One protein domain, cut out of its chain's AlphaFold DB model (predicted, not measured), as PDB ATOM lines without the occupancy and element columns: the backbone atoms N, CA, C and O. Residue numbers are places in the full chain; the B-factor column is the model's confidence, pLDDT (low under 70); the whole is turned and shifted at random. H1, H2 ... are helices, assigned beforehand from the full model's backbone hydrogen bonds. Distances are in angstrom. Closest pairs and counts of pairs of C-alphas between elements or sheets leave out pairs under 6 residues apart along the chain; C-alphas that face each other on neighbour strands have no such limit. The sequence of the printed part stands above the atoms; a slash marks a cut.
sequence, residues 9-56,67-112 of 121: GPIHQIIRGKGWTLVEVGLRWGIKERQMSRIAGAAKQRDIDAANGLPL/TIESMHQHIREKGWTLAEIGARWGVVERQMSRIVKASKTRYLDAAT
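AT A GLANCE: This is residues 9 to 56 and 67 to 112 of the 121 residues of an uncharacterized protein of Aeromonas caviae (UniProt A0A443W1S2). Two small lobes of short helices, H1 to H4 and H5 to H8, join through H4 and H8, which cross almost at right angles in the middle. In the first lobe H1 packs side by side with H4, while H2 and H3 pack crosswise on each other farther out; in the second lobe H5 packs side by side with H8, while H6 and H7 pack crosswise on each other; one end of H2 reaches over to H8, and one end of H6 to H4. The printed part has 94 residues with eight named helices, H1 to H8 in order along the chain, and no named strand; the class is all helix. The packing of the helices is mostly crossed, with 2 of 8 touching pairs at a shallow tilt. The whole is compact and rounded, with a radius of gyration of the C-alphas of 12.9 A and spans of 30 by 27 by 20 A.

HOW THE PARTS SIT: H3, residues 33 to 42, touches H2, residues 22 to 29, about perpendicular at 81 degrees; the closest C-alphas, of Gly 26 and Met 36, are 5.6 A apart. H3 only just touches H1, residues 10 to 17, with 3 pairs of C-alphas within 8 A, the closest those of Ile 11 and Ala 40 at 5.6 A. H1 and H2 only just touch, with 3 such pairs, and only at the corner by their link, closest at His 12 and Leu 22, 7.1 A. H1 touches H4, residues 45 to 52, at a shallow tilt of 8 degrees, the same way, closest at the C-alphas of Ile 11 and Ile 48, 5.8 A. H4 touches H8, residues 105 to 112, about perpendicular at 85 degrees, with 21 pairs of C-alphas within 8 A and the closest, of Ala 50 and Ala 110, 3.5 A apart. H8 also touches H2, closest at the C-alphas of Trp 29 and Arg 106, 5.1 A. H4 touches H6, residues 82 to 89, closest at the C-alphas of Arg 46 and Trp 89, 5.1 A. H8 touches H5, residues 71 to 77, at a shallow tilt of 8 degrees, the same way, closest at the C-alphas of Met 71 and Leu 108, 5.7 A. H7, residues 93 to 102, touches H6 about perpendicular at 87 degrees, closest at the C-alphas of Gly 86 and Glu 93, 6.0 A. Apart are, among them, H3 and H7. Every O i to N i+4 pair is within hydrogen-bond range in H1 to H6 and H8, and 5 of 6 in H7.

IN THESE COORDINATES: H1 begins at C-alpha 10, (39.850, -25.625, -39.456). H3 measures 14.1 A and H7 14.2 A from first to last C-alpha. H8 ends at C-alpha 112, (56.018, -19.993, -42.344).

THE WHOLE: The two C-alphas farthest apart, of Arg 34 and Gly 79, are 34.8 A apart. Residues 57 to 66 are not printed, and C-alphas 56 and 67 stand 17.7 A apart across this cut, in the link from H4 to H5; the links printed whole are tight. The mean pLDDT of the printed part is 88.9, and residues 67 to 69 are under 70.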
ATOM      1  N   GLY A   9      35.482 -24.412 -37.481       85.81
ATOM      2  CA  GLY A   9      36.190 -24.605 -38.749       85.81
ATOM      3  C   GLY A   9      37.705 -24.782 -38.555       85.81
ATOM      4  O   GLY A   9      38.224 -24.464 -37.482       85.81
ATOM      5  N   PRO A  10      38.439 -25.241 -39.580       92.38
ATOM      6  CA  PRO A  10      39.850 -25.625 -39.456       92.38
ATOM      7  C   PRO A  10      40.729 -24.492 -38.907       92.38
ATOM      8  O   PRO A  10      41.510 -24.709 -37.985       92.38
ATOM      9  N   ILE A  11      40.524 -23.254 -39.372       93.38
ATOM     10  CA  ILE A  11      41.250 -22.083 -38.856       93.38
ATOM     11  C   ILE A  11      41.006 -21.903 -37.354       93.38
ATOM     12  O   ILE A  11      41.953 -21.682 -36.611       93.38
ATOM     13  N   HIS A  12      39.766 -22.052 -36.876       93.44
ATOM     14  CA  HIS A  12      39.467 -21.923 -35.448       93.44
ATOM     15  C   HIS A  12      40.166 -22.985 -34.599       93.44
ATOM     16  O   HIS A  12      40.565 -22.686 -33.478       93.44
ATOM     17  N   GLN A  13      40.291 -24.211 -35.109       93.75
ATOM     18  CA  GLN A  13      40.976 -25.290 -34.400       93.75
ATOM     19  C   GLN A  13      42.477 -25.003 -34.299       93.75
ATOM     20  O   GLN A  13      43.029 -25.040 -33.202       93.75
ATOM     21  N   ILE A  14      43.106 -24.621 -35.417       94.75
ATOM     22  CA  ILE A  14      44.542 -24.323 -35.486       94.75
ATOM     23  C   ILE A  14      44.908 -23.164 -34.554       94.75
ATOM     24  O   ILE A  14      45.799 -23.299 -33.716       94.75
ATOM     25  N   ILE A  15      44.208 -22.029 -34.665       94.06
ATOM     26  CA  ILE A  15      44.569 -20.827 -33.900       94.06
ATOM     27  C   ILE A  15      44.366 -21.045 -32.398       94.06
ATOM     28  O   ILE A  15      45.229 -20.668 -31.610       94.06
ATOM     29  N   ARG A  16      43.289 -21.737 -31.994       93.69
ATOM     30  CA  ARG A  16      43.038 -22.058 -30.581       93.69
ATOM     31  C   ARG A  16      44.071 -23.029 -30.029       93.69
ATOM     32  O   ARG A  16      44.504 -22.842 -28.899       93.69
ATOM     33  N   GLY A  17      44.498 -24.012 -30.823       93.06
ATOM     34  CA  GLY A  17      45.592 -24.915 -30.450       93.06
ATOM     35  C   GLY A  17      46.910 -24.180 -30.190       93.06
ATOM     36  O   GLY A  17      47.714 -24.630 -29.383       93.06
ATOM     37  N   LYS A  18      47.103 -23.013 -30.813       92.00
ATOM     38  CA  LYS A  18      48.256 -22.125 -30.600       92.00
ATOM     39  C   LYS A  18      48.005 -21.027 -29.556       92.00
ATOM     40  O   LYS A  18      48.848 -20.152 -29.395       92.00
ATOM     41  N   GLY A  19      46.858 -21.033 -28.876       93.56
ATOM     42  CA  GLY A  19      46.496 -20.035 -27.862       93.56
ATOM     43  C   GLY A  19      45.986 -18.698 -28.409       93.56
ATOM     44  O   GLY A  19      45.843 -17.751 -27.643       93.56
ATOM     45  N   TRP A  20      45.700 -18.595 -29.707       94.25
ATOM     46  CA  TRP A  20      45.181 -17.378 -30.331       94.25
ATOM     47  C   TRP A  20      43.653 -17.364 -30.400       94.25
ATOM     48  O   TRP A  20      42.997 -18.366 -30.709       94.25
ATOM     49  N   THR A  21      43.077 -16.179 -30.229       93.50
ATOM     50  CA  THR A  21      41.692 -15.879 -30.591       93.50
ATOM     51  C   THR A  21      41.592 -15.392 -32.035       93.50
ATOM     52  O   THR A  21      42.546 -14.898 -32.636       93.50
ATOM     53  N   LEU A  22      40.391 -15.484 -32.612       92.38
ATOM     54  CA  LEU A  22      40.155 -14.989 -33.968       92.38
ATOM     55  C   LEU A  22      40.389 -13.472 -34.083       92.38
ATOM     56  O   LEU A  22      40.847 -12.994 -35.121       92.38
ATOM     57  N   VAL A  23      40.083 -12.730 -33.017       93.00
ATOM     58  CA  VAL A  23      40.253 -11.275 -32.953       93.00
ATOM     59  C   VAL A  23      41.736 -10.911 -32.976       93.00
ATOM     60  O   VAL A  23      42.137 -10.087 -33.796       93.00
ATOM     61  N   GLU A  24      42.564 -11.569 -32.163       93.62
ATOM     62  CA  GLU A  24      44.014 -11.326 -32.117       93.62
ATOM     63  C   GLU A  24      44.699 -11.644 -33.452       93.62
ATOM     64  O   GLU A  24      45.528 -10.867 -33.927       93.62
ATOM     65  N   VAL A  25      44.304 -12.737 -34.113       93.81
ATOM     66  CA  VAL A  25      44.807 -13.067 -35.458       93.81
ATOM     67  C   VAL A  25      44.385 -12.007 -36.475       93.81
ATOM     68  O   VAL A  25      45.191 -11.579 -37.301       93.81
ATOM     69  N   GLY A  26      43.135 -11.537 -36.397       94.06
ATOM     70  CA  GLY A  26      42.650 -10.428 -37.216       94.06
ATOM     71  C   GLY A  26      43.509  -9.174 -37.046       94.06
ATOM     72  O   GLY A  26      43.955  -8.603 -38.042       94.06
ATOM     73  N   LEU A  27      43.820  -8.798 -35.802       93.38
ATOM     74  CA  LEU A  27      44.699  -7.668 -35.491       93.38
ATOM     75  C   LEU A  27      46.106  -7.860 -36.077       93.38
ATOM     76  O   LEU A  27      46.582  -6.977 -36.791       93.38
ATOM     77  N   ARG A  28      46.728  -9.031 -35.882       92.88
ATOM     78  CA  ARG A  28      48.054  -9.362 -36.442       92.88
ATOM     79  C   ARG A  28      48.092  -9.250 -37.968       92.88
ATOM     80  O   ARG A  28      49.082  -8.806 -38.545       92.88
ATOM     81  N   TRP A  29      47.018  -9.659 -38.636       93.00
ATOM     82  CA  TRP A  29      46.924  -9.640 -40.095       93.00
ATOM     83  C   TRP A  29      46.415  -8.311 -40.670       93.00
ATOM     84  O   TRP A  29      46.339  -8.180 -41.895       93.00
ATOM     85  N   GLY A  30      46.068  -7.333 -39.825       92.62
ATOM     86  CA  GLY A  30      45.486  -6.056 -40.249       92.62
ATOM     87  C   GLY A  30      44.084  -6.204 -40.851       92.62
ATOM     88  O   GLY A  30      43.725  -5.503 -41.797       92.62
ATOM     89  N   ILE A  31      43.302  -7.164 -40.355       93.56
ATOM     90  CA  ILE A  31      41.983  -7.545 -40.863       93.56
ATOM     91  C   ILE A  31      40.931  -7.281 -39.789       93.56
ATOM     92  O   ILE A  31      41.034  -7.752 -38.661       93.56
ATOM     93  N   LYS A  32      39.858  -6.576 -40.163       93.56
ATOM     94  CA  LYS A  32      38.745  -6.296 -39.247       93.56
ATOM     95  C   LYS A  32      38.016  -7.582 -38.864       93.56
ATOM     96  O   LYS A  32      37.811  -8.451 -39.709       93.56
ATOM     97  N   GLU A  33      37.506  -7.656 -37.642       88.75
ATOM     98  CA  GLU A  33      36.851  -8.847 -37.080       88.75
ATOM     99  C   GLU A  33      35.777  -9.464 -37.996       88.75
ATOM    100  O   GLU A  33      35.785 -10.668 -38.269       88.75
ATOM    101  N   ARG A  34      34.892  -8.639 -38.572       89.88
ATOM    102  CA  ARG A  34      33.858  -9.110 -39.512       89.88
ATOM    103  C   ARG A  34      34.451  -9.728 -40.784       89.88
ATOM    104  O   ARG A  34      33.875 -10.651 -41.354       89.88
ATOM    105  N   GLN A  35      35.573  -9.205 -41.277       93.62
ATOM    106  CA  GLN A  35      36.282  -9.779 -42.426       93.62
ATOM    107  C   GLN A  35      37.020 -11.055 -42.025       93.62
ATOM    108  O   GLN A  35      36.975 -12.032 -42.768       93.62
ATOM    109  N   MET A  36      37.621 -11.073 -40.836       93.44
ATOM    110  CA  MET A  36      38.309 -12.242 -40.303       93.44
ATOM    111  C   MET A  36      37.345 -13.416 -40.097       93.44
ATOM    112  O   MET A  36      37.652 -14.537 -40.486       93.44
ATOM    113  N   SER A  37      36.130 -13.150 -39.614       91.44
ATOM    114  CA  SER A  37      35.062 -14.153 -39.493       91.44
ATOM    115  C   SER A  37      34.699 -14.787 -40.836       91.44
ATOM    116  O   SER A  37      34.539 -16.003 -40.933       91.44
ATOM    117  N   ARG A  38      34.623 -13.985 -41.907       92.56
ATOM    118  CA  ARG A  38      34.393 -14.511 -43.263       92.56
ATOM    119  C   ARG A  38      35.572 -15.335 -43.768       92.56
ATOM    120  O   ARG A  38      35.357 -16.352 -44.412       92.56
ATOM    121  N   ILE A  39      36.801 -14.908 -43.481       92.50
ATOM    122  CA  ILE A  39      38.019 -15.640 -43.857       92.50
ATOM    123  C   ILE A  39      38.078 -16.991 -43.144       92.50
ATOM    124  O   ILE A  39      38.306 -18.005 -43.796       92.50
ATOM    125  N   ALA A  40      37.801 -17.017 -41.841       91.56
ATOM    126  CA  ALA A  40      37.742 -18.244 -41.054       91.56
ATOM    127  C   ALA A  40      36.665 -19.210 -41.557       91.56
ATOM    128  O   ALA A  40      36.903 -20.414 -41.600       91.56
ATOM    129  N   GLY A  41      35.509 -18.681 -41.973       90.94
ATOM    130  CA  GLY A  41      34.438 -19.474 -42.575       90.94
ATOM    131  C   GLY A  41      34.774 -20.001 -43.974       90.94
ATOM    132  O   GLY A  41      34.412 -21.125 -44.293       90.94
ATOM    133  N   ALA A  42      35.473 -19.215 -44.798       92.06
ATOM    134  CA  ALA A  42      35.881 -19.628 -46.142       92.06
ATOM    135  C   ALA A  42      37.066 -20.606 -46.139       92.06
ATOM    136  O   ALA A  42      37.193 -21.386 -47.076       92.06
ATOM    137  N   ALA A  43      37.939 -20.527 -45.126       91.62
ATOM    138  CA  ALA A  43      39.051 -21.446 -44.888       91.62
ATOM    139  C   ALA A  43      39.894 -21.763 -46.139       91.62
ATOM    140  O   ALA A  43      40.232 -22.911 -46.412       91.62
ATOM    141  N   LYS A  44      40.241 -20.734 -46.923       94.25
ATOM    142  CA  LYS A  44      41.090 -20.912 -48.110       94.25
ATOM    143  C   LYS A  44      42.460 -21.459 -47.707       94.25
ATOM    144  O   LYS A  44      42.973 -21.090 -46.652       94.25
ATOM    145  N   GLN A  45      43.094 -22.244 -48.581       94.81
ATOM    146  CA  GLN A  45      44.353 -22.932 -48.263       94.81
ATOM    147  C   GLN A  45      45.443 -21.998 -47.727       94.81
ATOM    148  O   GLN A  45      46.064 -22.293 -46.715       94.81
ATOM    149  N   ARG A  46      45.612 -20.822 -48.336       94.44
ATOM    150  CA  ARG A  46      46.551 -19.797 -47.862       94.44
ATOM    151  C   ARG A  46      46.304 -19.366 -46.416       94.44
ATOM    152  O   ARG A  46      47.241 -19.037 -45.706       94.44
ATOM    153  N   ASP A  47      45.046 -19.305 -46.000       95.25
ATOM    154  CA  ASP A  47      44.656 -18.821 -44.674       95.25
ATOM    155  C   ASP A  47      44.786 -19.918 -43.619       95.25
ATOM    156  O   ASP A  47      45.080 -19.626 -42.462       95.25
ATOM    157  N   ILE A  48      44.633 -21.175 -44.037       95.81
ATOM    158  CA  ILE A  48      45.010 -22.350 -43.249       95.81
ATOM    159  C   ILE A  48      46.531 -22.384 -43.070       95.81
ATOM    160  O   ILE A  48      47.000 -22.487 -41.940       95.81
ATOM    161  N   ASP A  49      47.297 -22.226 -44.155       95.25
ATOM    162  CA  ASP A  49      48.758 -22.142 -44.096       95.25
ATOM    163  C   ASP A  49      49.174 -20.965 -43.187       95.25
ATOM    164  O   ASP A  49      50.009 -21.130 -42.308       95.25
ATOM    165  N   ALA A  50      48.513 -19.804 -43.287       94.81
ATOM    166  CA  ALA A  50      48.776 -18.664 -42.402       94.81
ATOM    167  C   ALA A  50      48.504 -18.978 -40.930       94.81
ATOM    168  O   ALA A  50      49.311 -18.643 -40.070       94.81
ATOM    169  N   ALA A  51      47.390 -19.645 -40.626       95.38
ATOM    170  CA  ALA A  51      47.097 -20.071 -39.262       95.38
ATOM    171  C   ALA A  51      48.148 -21.067 -38.736       95.38
ATOM    172  O   ALA A  51      48.539 -20.988 -37.573       95.38
ATOM    173  N   ASN A  52      48.640 -21.974 -39.587       94.75
ATOM    174  CA  ASN A  52      49.674 -22.945 -39.224       94.75
ATOM    175  C   ASN A  52      51.028 -22.291 -38.932       94.75
ATOM    176  O   ASN A  52      51.753 -22.781 -38.067       94.75
ATOM    177  N   GLY A  53      51.350 -21.182 -39.597       92.56
ATOM    178  CA  GLY A  53      52.593 -20.444 -39.365       92.56
ATOM    179  C   GLY A  53      52.549 -19.445 -38.215       92.56
ATOM    180  O   GLY A  53      53.573 -18.838 -37.920       92.56
ATOM    181  N   LEU A  54      51.406 -19.272 -37.537       92.12
ATOM    182  CA  LEU A  54      51.354 -18.455 -36.324       92.12
ATOM    183  C   LEU A  54      52.280 -19.041 -35.240       92.12
ATOM    184  O   LEU A  54      52.283 -20.262 -35.046       92.12
ATOM    185  N   PRO A  55      53.017 -18.210 -34.487       90.50
ATOM    186  CA  PRO A  55      53.751 -18.669 -33.306       90.50
ATOM    187  C   PRO A  55      52.775 -19.062 -32.183       90.50
ATOM    188  O   PRO A  55      51.567 -18.854 -32.304       90.50
ATOM    189  N   LEU A  56      53.261 -19.623 -31.074       90.25
ATOM    190  CA  LEU A  56      52.423 -19.808 -29.884       90.25
ATOM    191  C   LEU A  56      52.126 -18.445 -29.240       90.25
ATOM    192  O   LEU A  56      53.025 -17.618 -29.085       90.25
ATOM    193  N   THR A  67      65.314 -12.453 -37.372       44.94
ATOM    194  CA  THR A  67      65.651 -12.183 -38.752       44.94
ATOM    195  C   THR A  67      64.455 -11.906 -39.640       44.94
ATOM    196  O   THR A  67      63.513 -12.682 -39.754       44.94
ATOM    197  N   ILE A  68      64.566 -10.807 -40.371       47.53
ATOM    198  CA  ILE A  68      63.832 -10.548 -41.602       47.53
ATOM    199  C   ILE A  68      64.259 -11.626 -42.618       47.53
ATOM    200  O   ILE A  68      64.931 -11.357 -43.610       47.53
ATOM    201  N   GLU A  69      63.945 -12.888 -42.350       59.16
ATOM    202  CA  GLU A  69      64.010 -13.941 -43.332       59.16
ATOM    203  C   GLU A  69      62.891 -13.628 -44.303       59.16
ATOM    204  O   GLU A  69      61.698 -13.724 -44.009       59.16
ATOM    205  N   SER A  70      63.309 -13.146 -45.468       75.25
ATOM    206  CA  SER A  70      62.419 -12.884 -46.582       75.25
ATOM    207  C   SER A  70      61.490 -14.080 -46.778       75.25
ATOM    208  O   SER A  70      61.920 -15.227 -46.671       75.25
ATOM    209  N   MET A  71      60.228 -13.829 -47.124       81.19
ATOM    210  CA  MET A  71      59.260 -14.862 -47.512       81.19
ATOM    211  C   MET A  71      59.880 -15.901 -48.469       81.19
ATOM    212  O   MET A  71      59.597 -17.089 -48.382       81.19
ATOM    213  N   HIS A  72      60.792 -15.462 -49.344       80.81
ATOM    214  CA  HIS A  72      61.557 -16.318 -50.251       80.81
ATOM    215  C   HIS A  72      62.454 -17.362 -49.578       80.81
ATOM    216  O   HIS A  72      62.717 -18.394 -50.191       80.81
ATOM    217  N   GLN A  73      62.997 -17.067 -48.401       82.75
ATOM    218  CA  GLN A  73      63.881 -17.960 -47.661       82.75
ATOM    219  C   GLN A  73      63.076 -19.134 -47.102       82.75
ATOM    220  O   GLN A  73      63.312 -20.268 -47.506       82.75
ATOM    221  N   HIS A  74      62.014 -18.838 -46.347       82.56
ATOM    222  CA  HIS A  74      61.061 -19.828 -45.833       82.56
ATOM    223  C   HIS A  74      60.504 -20.745 -46.932       82.56
ATOM    224  O   HIS A  74      60.350 -21.952 -46.755       82.56
ATOM    225  N   ILE A  75      60.186 -20.162 -48.089       86.38
ATOM    226  CA  ILE A  75      59.676 -20.894 -49.251       86.38
ATOM    227  C   ILE A  75      60.723 -21.878 -49.784       86.38
ATOM    228  O   ILE A  75      60.409 -23.050 -50.001       86.38
ATOM    229  N   ARG A  76      61.969 -21.419 -49.951       86.00
ATOM    230  CA  ARG A  76      63.074 -22.237 -50.465       86.00
ATOM    231  C   ARG A  76      63.473 -23.349 -49.503       86.00
ATOM    232  O   ARG A  76      63.642 -24.480 -49.942       86.00
ATOM    233  N   GLU A  77      63.573 -23.056 -48.213       86.88
ATOM    234  CA  GLU A  77      63.927 -24.039 -47.176       86.88
ATOM    235  C   GLU A  77      62.941 -25.203 -47.108       86.88
ATOM    236  O   GLU A  77      63.312 -26.342 -46.834       86.88
ATOM    237  N   LYS A  78      61.675 -24.933 -47.419       88.50
ATOM    238  CA  LYS A  78      60.621 -25.947 -47.465       88.50
ATOM    239  C   LYS A  78      60.509 -26.661 -48.811       88.50
ATOM    240  O   LYS A  78      59.618 -27.494 -48.972       88.50
ATOM    241  N   GLY A  79      61.381 -26.342 -49.770       90.31
ATOM    242  CA  GLY A  79      61.417 -26.953 -51.099       90.31
ATOM    243  C   GLY A  79      60.348 -26.438 -52.067       90.31
ATOM    244  O   GLY A  79      60.089 -27.065 -53.092       90.31
ATOM    245  N   TRP A  80      59.698 -25.313 -51.765       90.25
ATOM    246  CA  TRP A  80      58.659 -24.749 -52.623       90.25
ATOM    247  C   TRP A  80      59.220 -23.715 -53.597       90.25
ATOM    248  O   TRP A  80      60.126 -22.943 -53.281       90.25
ATOM    249  N   THR A  81      58.611 -23.636 -54.777       89.69
ATOM    250  CA  THR A  81      58.781 -22.512 -55.704       89.69
ATOM    251  C   THR A  81      57.611 -21.531 -55.592       89.69
ATOM    252  O   THR A  81      56.513 -21.876 -55.147       89.69
ATOM    253  N   LEU A  82      57.810 -20.287 -56.041       86.94
ATOM    254  CA  LEU A  82      56.732 -19.289 -56.073       86.94
ATOM    255  C   LEU A  82      55.564 -19.709 -56.974       86.94
ATOM    256  O   LEU A  82      54.416 -19.405 -56.650       86.94
ATOM    257  N   ALA A  83      55.850 -20.405 -58.077       88.06
ATOM    258  CA  ALA A  83      54.834 -20.900 -59.000       88.06
ATOM    259  C   ALA A  83      53.918 -21.928 -58.317       88.06
ATOM    260  O   ALA A  83      52.693 -21.828 -58.394       88.06
ATOM    261  N   GLU A  84      54.500 -22.863 -57.569       90.69
ATOM    262  CA  GLU A  84      53.752 -23.908 -56.864       90.69
ATOM    263  C   GLU A  84      52.926 -23.355 -55.708       90.69
ATOM    264  O   GLU A  84      51.782 -23.760 -55.505       90.69
ATOM    265  N   ILE A  85      53.469 -22.385 -54.970       90.88
ATOM    266  CA  ILE A  85      52.711 -21.695 -53.923       90.88
ATOM    267  C   ILE A  85      51.577 -20.882 -54.549       90.88
ATOM    268  O   ILE A  85      50.474 -20.849 -54.006       90.88
ATOM    269  N   GLY A  86      51.815 -20.265 -55.711       91.38
ATOM    270  CA  GLY A  86      50.776 -19.608 -56.499       91.38
ATOM    271  C   GLY A  86      49.623 -20.559 -56.798       91.38
ATOM    272  O   GLY A  86      48.482 -20.266 -56.439       91.38
ATOM    273  N   ALA A  87      49.926 -21.740 -57.339       91.62
ATOM    274  CA  ALA A  87      48.932 -22.781 -57.584       91.62
ATOM    275  C   ALA A  87      48.201 -23.203 -56.295       91.62
ATOM    276  O   ALA A  87      46.970 -23.198 -56.258       91.62
ATOM    277  N   ARG A  88      48.934 -23.470 -55.205       93.12
ATOM    278  CA  ARG A  88      48.368 -23.871 -53.902       93.12
ATOM    279  C   ARG A  88      47.426 -22.819 -53.314       93.12
ATOM    280  O   ARG A  88      46.415 -23.154 -52.702       93.12
ATOM    281  N   TRP A  89      47.759 -21.543 -53.463       92.81
ATOM    282  CA  TRP A  89      46.973 -20.440 -52.911       92.81
ATOM    283  C   TRP A  89      45.895 -19.924 -53.870       92.81
ATOM    284  O   TRP A  89      45.128 -19.039 -53.481       92.81
ATOM    285  N   GLY A  90      45.815 -20.465 -55.091       91.00
ATOM    286  CA  GLY A  90      44.898 -20.001 -56.133       91.00
ATOM    287  C   GLY A  90      45.228 -18.584 -56.610       91.00
ATOM    288  O   GLY A  90      44.331 -17.768 -56.817       91.00
ATOM    289  N   VAL A  91      46.518 -18.264 -56.704       88.81
ATOM    290  CA  VAL A  91      47.058 -16.944 -57.035       88.81
ATOM    291  C   VAL A  91      47.950 -17.064 -58.268       88.81
ATOM    292  O   VAL A  91      48.875 -17.872 -58.295       88.81
ATOM    293  N   VAL A  92      47.719 -16.229 -59.283       86.38
ATOM    294  CA  VAL A  92      48.578 -16.215 -60.481       86.38
ATOM    295  C   VAL A  92      49.944 -15.597 -60.179       86.38
ATOM    296  O   VAL A  92      50.064 -14.736 -59.306       86.38
ATOM    297  N   GLU A  93      50.976 -15.965 -60.937       78.94
ATOM    298  CA  GLU A  93      52.370 -15.554 -60.697       78.94
ATOM    299  C   GLU A  93      52.536 -14.038 -60.497       78.94
ATOM    300  O   GLU A  93      53.120 -13.586 -59.513       78.94
ATOM    301  N   ARG A  94      51.898 -13.221 -61.346       83.19
ATOM    302  CA  ARG A  94      51.929 -11.754 -61.220       83.19
ATOM    303  C   ARG A  94      51.368 -11.249 -59.885       83.19
ATOM    304  O   ARG A  94      51.804 -10.219 -59.370       83.19
ATOM    305  N   GLN A  95      50.358 -11.919 -59.337       85.12
ATOM    306  CA  GLN A  95      49.824 -11.600 -58.014       85.12
ATOM    307  C   GLN A  95      50.763 -12.104 -56.911       85.12
ATOM    308  O   GLN A  95      50.939 -11.392 -55.924       85.12
ATOM    309  N   MET A  96      51.417 -13.254 -57.102       85.50
ATOM    310  CA  MET A  96      52.432 -13.760 -56.177       85.50
ATOM    311  C   MET A  96      53.597 -12.775 -56.026       85.50
ATOM    312  O   MET A  96      53.953 -12.426 -54.905       85.50
ATOM    313  N   SER A  97      54.117 -12.211 -57.122       83.62
ATOM    314  CA  SER A  97      55.179 -11.194 -57.047       83.62
ATOM    315  C   SER A  97      54.759  -9.973 -56.222       83.62
ATOM    316  O   SER A  97      55.549  -9.430 -55.452       83.62
ATOM    317  N   ARG A  98      53.493  -9.543 -56.336       85.00
ATOM    318  CA  ARG A  98      52.959  -8.439 -55.518       85.00
ATOM    319  C   ARG A  98      52.816  -8.823 -54.050       85.00
ATOM    320  O   ARG A  98      53.060  -7.981 -53.194       85.00
ATOM    321  N   ILE A  99      52.409 -10.058 -53.761       85.25
ATOM    322  CA  ILE A  99      52.289 -10.587 -52.397       85.25
ATOM    323  C   ILE A  99      53.648 -10.571 -51.706       85.25
ATOM    324  O   ILE A  99      53.773 -10.005 -50.622       85.25
ATOM    325  N   VAL A 100      54.650 -11.124 -52.384       81.75
ATOM    326  CA  VAL A 100      56.032 -11.174 -51.917       81.75
ATOM    327  C   VAL A 100      56.579  -9.766 -51.693       81.75
ATOM    328  O   VAL A 100      57.133  -9.495 -50.638       81.75
ATOM    329  N   LYS A 101      56.362  -8.837 -52.634       82.31
ATOM    330  CA  LYS A 101      56.810  -7.441 -52.493       82.31
ATOM    331  C   LYS A 101      56.115  -6.703 -51.344       82.31
ATOM    332  O   LYS A 101      56.716  -5.832 -50.726       82.31
ATOM    333  N   ALA A 102      54.839  -6.997 -51.096       83.44
ATOM    334  CA  ALA A 102      54.066  -6.331 -50.054       83.44
ATOM    335  C   ALA A 102      54.431  -6.805 -48.640       83.44
ATOM    336  O   ALA A 102      54.114  -6.090 -47.693       83.44
ATOM    337  N   SER A 103      55.024  -8.000 -48.496       78.19
ATOM    338  CA  SER A 103      55.516  -8.567 -47.229       78.19
ATOM    339  C   SER A 103      54.539  -8.445 -46.051       78.19
ATOM    340  O   SER A 103      54.939  -8.214 -44.913       78.19
ATOM    341  N   LYS A 104      53.229  -8.569 -46.305       87.06
ATOM    342  CA  LYS A 104      52.225  -8.461 -45.236       87.06
ATOM    343  C   LYS A 104      52.343  -9.651 -44.290       87.06
ATOM    344  O   LYS A 104      52.457 -10.782 -44.760       87.06
ATOM    345  N   THR A 105      52.169  -9.414 -42.991       89.81
ATOM    346  CA  THR A 105      52.295 -10.429 -41.930       89.81
ATOM    347  C   THR A 105      51.511 -11.707 -42.219       89.81
ATOM    348  O   THR A 105      52.056 -12.790 -42.094       89.81
ATOM    349  N   ARG A 106      50.276 -11.608 -42.730       91.69
ATOM    350  CA  ARG A 106      49.475 -12.785 -43.123       91.69
ATOM    351  C   ARG A 106      50.159 -13.680 -44.159       91.69
ATOM    352  O   ARG A 106      49.982 -14.890 -44.122       91.69
ATOM    353  N   TYR A 107      50.871 -13.101 -45.124       90.56
ATOM    354  CA  TYR A 107      51.564 -13.865 -46.167       90.56
ATOM    355  C   TYR A 107      52.890 -14.437 -45.676       90.56
ATOM    356  O   TYR A 107      53.268 -15.521 -46.108       90.56
ATOM    357  N   LEU A 108      53.553 -13.733 -44.756       89.25
ATOM    358  CA  LEU A 108      54.714 -14.258 -44.045       89.25
ATOM    359  C   LEU A 108      54.305 -15.465 -43.200       89.25
ATOM    360  O   LEU A 108      54.822 -16.548 -43.435       89.25
ATOM    361  N   ASP A 109      53.280 -15.317 -42.357       92.00
ATOM    362  CA  ASP A 109      52.707 -16.422 -41.584       92.00
ATOM    363  C   ASP A 109      52.285 -17.576 -42.519       92.00
ATOM    364  O   ASP A 109      52.518 -18.741 -42.214       92.00
ATOM    365  N   ALA A 110      51.730 -17.285 -43.705       93.00
ATOM    366  CA  ALA A 110      51.384 -18.325 -44.681       93.00
ATOM    367  C   ALA A 110      52.602 -19.094 -45.201       93.00
ATOM    368  O   ALA A 110      52.553 -20.317 -45.288       93.00
ATOM    369  N   ALA A 111      53.699 -18.407 -45.526       90.88
ATOM    370  CA  ALA A 111      54.943 -19.056 -45.933       90.88
ATOM    371  C   ALA A 111      55.555 -19.875 -44.778       90.88
ATOM    372  O   ALA A 111      55.948 -21.034 -44.955       90.88
ATOM    373  N   THR A 112      55.551 -19.322 -43.566       90.44
ATOM    374  CA  THR A 112      56.018 -19.993 -42.344       90.44
ATOM    375  C   THR A 112      55.157 -21.197 -41.966       90.44
ATOM    376  O   THR A 112      55.664 -22.132 -41.354       90.44
TER     377      THR A 112